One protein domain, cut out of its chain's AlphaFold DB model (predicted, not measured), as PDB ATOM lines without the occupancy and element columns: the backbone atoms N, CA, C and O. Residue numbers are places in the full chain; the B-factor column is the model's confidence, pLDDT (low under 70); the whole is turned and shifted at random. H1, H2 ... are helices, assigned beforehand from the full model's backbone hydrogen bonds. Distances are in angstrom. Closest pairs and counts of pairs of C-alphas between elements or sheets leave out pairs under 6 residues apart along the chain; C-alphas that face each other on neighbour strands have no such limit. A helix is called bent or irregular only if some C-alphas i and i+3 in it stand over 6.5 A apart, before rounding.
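Overview. This is residues 2 to 54 of the 309 residues of the protein "FkbM family methyltransferase" of Actinobacteria bacterium IMCC26103 (UniProt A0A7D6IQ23). A long helix, H1, makes one side of the domain; a helical hairpin of H2 and H3 packs on it through H3, and the short H4 packs on H1 too, toward the end where H1 runs into the link to H2. After H4, residues 48 to 54 hold no named element and fold back past it. The printed part has 53 residues, with four named helices in the order H1, H2, H3, H4 and no named strand, and the class is all helix. It is compact, with a radius of gyration of the C-alphas of 10.5 A and spans of 30 by 25 by 14 A.

Arrangement. H1, residues 3 to 17, is irregular: C-alphas 12 and 15 are 7.1 A apart, against about 5 A in a regular helix, and its line is a rough one. H2, residues 22 to 31, is close to H1 but not clearly touching; their closest C-alphas, those of Ile 17 and Arg 25, are 7.5 A apart. These two run opposite ways at a steep tilt of 44 degrees. H3, residues 35 to 41, forms a helical hairpin with H2: they touch, run opposite ways at a shallow tilt of 21 degrees, and their closest C-alphas, those of Ala 29 and Arg 38, are 5.1 A apart. H3 also touches H1, with the closest C-alphas, those of Leu 10 and Leu 40, 5.9 A apart; they run the same way at a shallow tilt of 33 degrees, only just short of steep. H4, residues 43 to 47, touches H1, where the closest C-alphas, those of Ser 14 and Ile 46, are 5.0 A apart. H4 is close to H3 but not clearly touching, with the C-alphas of Thr 39 and Ser 45 closest at 6.5 A, and apart from H2. Every O i to N i+4 pair is within hydrogen-bond range in H4, against 9 of 11 in H1, 5 of 6 in H2 and 1 of 3 in H3, where 3 of 4 O i to N i+3 pairs are within range.

Along the chain. H1 begins at C-alpha 3, (-23.448, 47.998, 68.259), and measures 19.8 A from first to last C-alpha. H2 begins at C-alpha 22, (-7.933, 58.790, 85.494), and measures 14.7 A. H3 measures 10.4 A. H4 ends at C-alpha 47, (-12.251, 46.691, 82.171).

Size, cuts and confidence. The two C-alphas farthest apart, those of Lys 2 and Arg 54, are the first and last printed and stand 31.7 A apart. The printed part has no cut, and the links H1 to H2, H2 to H3 and H3 to H4 are tight. The mean pLDDT of the printed part is 91.1, and no printed residue is under 70.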
ATOM      1  N   LYS A   2     -23.484  50.984  64.445       70.00
ATOM      2  CA  LYS A   2     -23.973  49.629  64.775       70.00
ATOM      3  C   LYS A   2     -23.241  49.102  66.022       70.00
ATOM      4  O   LYS A   2     -22.025  49.268  66.114       70.00
ATOM      5  N   THR A   3     -23.956  48.462  66.949       75.50
ATOM      6  CA  THR A   3     -23.448  47.998  68.259       75.50
ATOM      7  C   THR A   3     -22.164  47.169  68.153       75.50
ATOM      8  O   THR A   3     -21.247  47.310  68.960       75.50
ATOM      9  N   GLU A   4     -22.049  46.346  67.110       80.00
ATOM     10  CA  GLU A   4     -20.870  45.513  66.869       80.00
ATOM     11  C   GLU A   4     -19.609  46.333  66.539       80.00
ATOM     12  O   GLU A   4     -18.525  46.050  67.053       80.00
ATOM     13  N   ASN A   5     -19.749  47.398  65.744       85.19
ATOM     14  CA  ASN A   5     -18.638  48.293  65.416       85.19
ATOM     15  C   ASN A   5     -18.159  49.053  66.657       85.19
ATOM     16  O   ASN A   5     -16.959  49.261  66.824       85.19
ATOM     17  N   PHE A   6     -19.077  49.400  67.563       86.75
ATOM     18  CA  PHE A   6     -18.717  50.039  68.825       86.75
ATOM     19  C   PHE A   6     -17.935  49.104  69.754       86.75
ATOM     20  O   PHE A   6     -16.912  49.506  70.303       86.75
ATOM     21  N   ARG A   7     -18.346  47.833  69.879       88.06
ATOM     22  CA  ARG A   7     -17.593  46.827  70.650       88.06
ATOM     23  C   ARG A   7     -16.190  46.601  70.085       88.06
ATOM     24  O   ARG A   7     -15.232  46.514  70.849       88.06
ATOM     25  N   LYS A   8     -16.050  46.545  68.754       91.38
ATOM     26  CA  LYS A   8     -14.735  46.466  68.090       91.38
ATOM     27  C   LYS A   8     -13.871  47.678  68.443       91.38
ATOM     28  O   LYS A   8     -12.710  47.497  68.798       91.38
ATOM     29  N   LEU A   9     -14.446  48.880  68.402       92.56
ATOM     30  CA  LEU A   9     -13.751  50.109  68.779       92.56
ATOM     31  C   LEU A   9     -13.297  50.076  70.244       92.56
ATOM     32  O   LEU A   9     -12.110  50.247  70.493       92.56
ATOM     33  N   LEU A  10     -14.199  49.763  71.183       92.25
ATOM     34  CA  LEU A  10     -13.872  49.599  72.604       92.25
ATOM     35  C   LEU A  10     -12.705  48.629  72.800       92.25
ATOM     36  O   LEU A  10     -11.737  48.965  73.483       92.25
ATOM     37  N   ARG A  11     -12.756  47.449  72.168       94.00
ATOM     38  CA  ARG A  11     -11.696  46.436  72.268       94.00
ATOM     39  C   ARG A  11     -10.343  46.957  71.785       94.00
ATOM     40  O   ARG A  11      -9.331  46.685  72.422       94.00
ATOM     41  N   LEU A  12     -10.321  47.698  70.677       95.44
ATOM     42  CA  LEU A  12      -9.095  48.255  70.098       95.44
ATOM     43  C   LEU A  12      -8.517  49.400  70.939       95.44
ATOM     44  O   LEU A  12      -7.302  49.500  71.083       95.44
ATOM     45  N   THR A  13      -9.365  50.263  71.503       95.31
ATOM     46  CA  THR A  13      -8.908  51.469  72.208       95.31
ATOM     47  C   THR A  13      -8.605  51.233  73.686       95.31
ATOM     48  O   THR A  13      -7.761  51.933  74.249       95.31
ATOM     49  N   SER A  14      -9.259  50.258  74.326       95.31
ATOM     50  CA  SER A  14      -9.173  50.035  75.779       95.31
ATOM     51  C   SER A  14      -7.742  49.858  76.304       95.31
ATOM     52  O   SER A  14      -7.422  50.521  77.289       95.31
ATOM     53  N   PRO A  15      -6.836  49.075  75.674       95.12
ATOM     54  CA  PRO A  15      -5.464  48.918  76.172       95.12
ATOM     55  C   PRO A  15      -4.668  50.227  76.235       95.12
ATOM     56  O   PRO A  15      -3.820  50.400  77.109       95.12
ATOM     57  N   THR A  16      -4.942  51.158  75.318       95.44
ATOM     58  CA  THR A  16      -4.287  52.470  75.278       95.44
ATOM     59  C   THR A  16      -4.939  53.430  76.267       95.44
ATOM     60  O   THR A  16      -4.241  54.064  77.056       95.44
ATOM     61  N   ILE A  17      -6.276  53.499  76.287       95.06
ATOM     62  CA  ILE A  17      -7.023  54.390  77.189       95.06
ATOM     63  C   ILE A  17      -6.818  53.987  78.660       95.06
ATOM     64  O   ILE A  17      -6.728  54.858  79.524       95.06
ATOM     65  N   ALA A  18      -6.665  52.692  78.955       93.25
ATOM     66  CA  ALA A  18      -6.391  52.178  80.298       93.25
ATOM     67  C   ALA A  18      -5.093  52.726  80.918       93.25
ATOM     68  O   ALA A  18      -4.983  52.781  82.142       93.25
ATOM     69  N   LYS A  19      -4.124  53.142  80.090       93.62
ATOM     70  CA  LYS A  19      -2.844  53.719  80.537       93.62
ATOM     71  C   LYS A  19      -2.940  55.211  80.866       93.62
ATOM     72  O   LYS A  19      -2.014  55.760  81.457       93.62
ATOM     73  N   LEU A  20      -4.025  55.884  80.474       94.06
ATOM     74  CA  LEU A  20      -4.208  57.302  80.770       94.06
ATOM     75  C   LEU A  20      -4.466  57.509  82.265       94.06
ATOM     76  O   LEU A  20      -5.186  56.742  82.904       94.06
ATOM     77  N   ASN A  21      -3.939  58.608  82.808       93.06
ATOM     78  CA  ASN A  21      -4.283  59.046  84.158       93.06
ATOM     79  C   ASN A  21      -5.818  59.215  84.287       93.06
ATOM     80  O   ASN A  21      -6.413  59.864  83.417       93.06
ATOM     81  N   PRO A  22      -6.473  58.720  85.362       94.88
ATOM     82  CA  PRO A  22      -7.933  58.790  85.494       94.88
ATOM     83  C   PRO A  22      -8.507  60.212  85.403       94.88
ATOM     84  O   PRO A  22      -9.579  60.417  84.831       94.88
ATOM     85  N   ARG A  23      -7.776  61.230  85.886       95.62
ATOM     86  CA  ARG A  23      -8.196  62.639  85.785       95.62
ATOM     87  C   ARG A  23      -8.163  63.140  84.345       95.62
ATOM     88  O   ARG A  23      -9.068  63.868  83.941       95.62
ATOM     89  N   LEU A  24      -7.145  62.749  83.575       95.38
ATOM     90  CA  LEU A  24      -7.047  63.082  82.153       95.38
ATOM     91  C   LEU A  24      -8.150  62.378  81.358       95.38
ATOM     92  O   LEU A  24      -8.816  63.021  80.553       95.38
ATOM     93  N   ARG A  25      -8.400  61.095  81.651       95.38
ATOM     94  CA  ARG A  25      -9.482  60.306  81.049       95.38
ATOM     95  C   ARG A  25     -10.840  60.991  81.231       95.38
ATOM     96  O   ARG A  25     -11.530  61.252  80.248       95.38
ATOM     97  N   LEU A  26     -11.171  61.386  82.464       96.62
ATOM     98  CA  LEU A  26     -12.391  62.139  82.764       96.62
ATOM     99  C   LEU A  26     -12.426  63.510  82.065       96.62
ATOM    100  O   LEU A  26     -13.474  63.918  81.570       96.62
ATOM    101  N   ARG A  27     -11.301  64.240  82.019       96.75
ATOM    102  CA  ARG A  27     -11.230  65.554  81.354       96.75
ATOM    103  C   ARG A  27     -11.533  65.445  79.860       96.75
ATOM    104  O   ARG A  27     -12.294  66.264  79.361       96.75
ATOM    105  N   ILE A  28     -10.980  64.439  79.181       96.25
ATOM    106  CA  ILE A  28     -11.249  64.180  77.761       96.25
ATOM    107  C   ILE A  28     -12.718  63.796  77.560       96.25
ATOM    108  O   ILE A  28     -13.384  64.342  76.689       96.25
ATOM    109  N   ALA A  29     -13.268  62.916  78.400       96.00
ATOM    110  CA  ALA A  29     -14.672  62.527  78.287       96.00
ATOM    111  C   ALA A  29     -15.635  63.724  78.394       96.00
ATOM    112  O   ALA A  29     -16.620  63.791  77.664       96.00
ATOM    113  N   LYS A  30     -15.320  64.712  79.242       95.12
ATOM    114  CA  LYS A  30     -16.120  65.941  79.387       95.12
ATOM    115  C   LYS A  30     -16.137  66.830  78.143       95.12
ATOM    116  O   LYS A  30     -17.093  67.578  77.975       95.12
ATOM    117  N   THR A  31     -15.120  66.770  77.282       95.62
ATOM    118  CA  THR A  31     -15.083  67.565  76.041       95.62
ATOM    119  C   THR A  31     -15.811  66.890  74.879       95.62
ATOM    120  O   THR A  31     -15.970  67.493  73.823       95.62
ATOM    121  N   ILE A  32     -16.236  65.636  75.043       94.06
ATOM    122  CA  ILE A  32     -16.895  64.858  73.994       94.06
ATOM    123  C   ILE A  32     -18.411  65.061  74.108       94.06
ATOM    124  O   ILE A  32     -18.970  64.787  75.170       94.06
ATOM    125  N   PRO A  33     -19.116  65.505  73.055       88.50
ATOM    126  CA  PRO A  33     -20.564  65.708  73.116       88.50
ATOM    127  C   PRO A  33     -21.351  64.391  73.046       88.50
ATOM    128  O   PRO A  33     -22.383  64.260  73.690       88.50
ATOM    129  N   SER A  34     -20.857  63.396  72.301       89.50
ATOM    130  CA  SER A  34     -21.552  62.118  72.113       89.50
ATOM    131  C   SER A  34     -21.391  61.190  73.319       89.50
ATOM    132  O   SER A  34     -20.285  60.729  73.598       89.50
ATOM    133  N   GLU A  35     -22.501  60.848  73.977       85.38
ATOM    134  CA  GLU A  35     -22.520  59.911  75.111       85.38
ATOM    135  C   GLU A  35     -21.913  58.551  74.765       85.38
ATOM    136  O   GLU A  35     -21.048  58.065  75.491       85.38
ATOM    137  N   GLY A  36     -22.263  57.986  73.606       86.69
ATOM    138  CA  GLY A  36     -21.706  56.705  73.168       86.69
ATOM    139  C   GLY A  36     -20.182  56.731  73.013       86.69
ATOM    140  O   GLY A  36     -19.512  55.745  73.301       86.69
ATOM    141  N   ILE A  37     -19.597  57.866  72.613       90.19
ATOM    142  CA  ILE A  37     -18.134  58.000  72.530       90.19
ATOM    143  C   ILE A  37     -17.522  58.177  73.930       90.19
ATOM    144  O   ILE A  37     -16.436  57.651  74.183       90.19
ATOM    145  N   ARG A  38     -18.205  58.849  74.873       92.94
ATOM    146  CA  ARG A  38     -17.733  58.973  76.270       92.94
ATOM    147  C   ARG A  38     -17.532  57.612  76.936       92.94
ATOM    148  O   ARG A  38     -16.618  57.474  77.747       92.94
ATOM    149  N   THR A  39     -18.317  56.605  76.559       91.25
ATOM    150  CA  THR A  39     -18.192  55.222  77.045       91.25
ATOM    151  C   THR A  39     -16.819  54.598  76.745       91.25
ATOM    152  O   THR A  39     -16.376  53.735  77.495       91.25
ATOM    153  N   LEU A  40     -16.069  55.075  75.740       94.06
ATOM    154  CA  LEU A  40     -14.678  54.638  75.509       94.06
ATOM    155  C   LEU A  40     -13.737  54.969  76.682       94.06
ATOM    156  O   LEU A  40     -12.682  54.356  76.823       94.06
ATOM    157  N   PHE A  41     -14.113  55.951  77.504       95.56
ATOM    158  CA  PHE A  41     -13.349  56.462  78.641       95.56
ATOM    159  C   PHE A  41     -13.915  55.985  79.991       95.56
ATOM    160  O   PHE A  41     -13.321  56.261  81.034       95.56
ATOM    161  N   ASP A  42     -15.043  55.269  79.982       94.50
ATOM    162  CA  ASP A  42     -15.656  54.688  81.177       94.50
ATOM    163  C   ASP A  42     -14.773  53.533  81.699       94.50
ATOM    164  O   ASP A  42     -14.464  52.601  80.946       94.50
ATOM    165  N   PRO A  43     -14.337  53.569  82.974       93.62
ATOM    166  CA  PRO A  43     -13.443  52.555  83.521       93.62
ATOM    167  C   PRO A  43     -14.049  51.148  83.516       93.62
ATOM    168  O   PRO A  43     -13.318  50.185  83.303       93.62
ATOM    169  N   ASN A  44     -15.362  51.003  83.686       91.56
ATOM    170  CA  ASN A  44     -16.026  49.706  83.590       91.56
ATOM    171  C   ASN A  44     -16.009  49.172  82.157       91.56
ATOM    172  O   ASN A  44     -15.692  48.012  81.919       91.56
ATOM    173  N   SER A  45     -16.266  50.046  81.182       92.31
ATOM    174  CA  SER A  45     -16.239  49.664  79.763       92.31
ATOM    175  C   SER A  45     -14.843  49.230  79.315       92.31
ATOM    176  O   SER A  45     -14.701  48.261  78.572       92.31
ATOM    177  N   ILE A  46     -13.808  49.909  79.810       93.56
ATOM    178  CA  ILE A  46     -12.406  49.560  79.558       93.56
ATOM    179  C   ILE A  46     -12.040  48.222  80.217       93.56
ATOM    180  O   ILE A  46     -11.338  47.422  79.597       93.56
ATOM    181  N   ARG A  47     -12.528  47.945  81.437       91.25
ATOM    182  CA  ARG A  47     -12.251  46.691  82.171       91.25
ATOM    183  C   ARG A  47     -12.718  45.430  81.456       91.25
ATOM    184  O   ARG A  47     -12.155  44.371  81.710       91.25
ATOM    185  N   ASN A  48     -13.654  45.542  80.517       89.75
ATOM    186  CA  ASN A  48     -14.057  44.427  79.658       89.75
ATOM    187  C   ASN A  48     -12.947  43.965  78.695       89.75
ATOM    188  O   ASN A  48     -13.002  42.845  78.192       89.75
ATOM    189  N   TYR A  49     -11.956  44.816  78.410       92.81
ATOM    190  CA  TYR A  49     -10.936  44.560  77.385       92.81
ATOM    191  C   TYR A  49      -9.499  44.865  77.830       92.81
ATOM    192  O   TYR A  49      -8.555  44.505  77.128       92.81
ATOM    193  N   ALA A  50      -9.300  45.540  78.964       91.88
ATOM    194  CA  ALA A  50      -7.981  45.894  79.476       91.88
ATOM    195  C   ALA A  50      -7.968  46.027  81.004       91.88
ATOM    196  O   ALA A  50      -8.955  46.405  81.628       91.88
ATOM    197  N   LYS A  51      -6.807  45.781  81.619       89.50
ATOM    198  CA  LYS A  51      -6.603  46.031  83.052       89.50
ATOM    199  C   LYS A  51      -6.375  47.523  83.295       89.50
ATOM    200  O   LYS A  51      -5.541  48.135  82.634       89.50
ATOM    201  N   ILE A  52      -7.067  48.083  84.284       87.50
ATOM    202  CA  ILE A  52      -6.828  49.436  84.806       87.50
ATOM    203  C   ILE A  52      -6.151  49.301  86.170       87.50
ATOM    204  O   ILE A  52      -6.463  48.379  86.926       87.50
ATOM    205  N   GLY A  53      -5.229  50.213  86.486       79.81
ATOM    206  CA  GLY A  53      -4.622  50.281  87.816       79.81
ATOM    207  C   GLY A  53      -5.683  50.371  88.919       79.81
ATOM    208  O   GLY A  53      -6.688  51.063  88.762       79.81
ATOM    209  N   ARG A  54      -5.454  49.671  90.034       72.31
ATOM    210  CA  ARG A  54      -6.404  49.573  91.158       72.31
ATOM    211  C   ARG A  54      -6.380  50.778  92.103       72.31
ATOM    212  O   ARG A  54      -7.169  50.825  93.037       72.31
TER     213      ARG A  54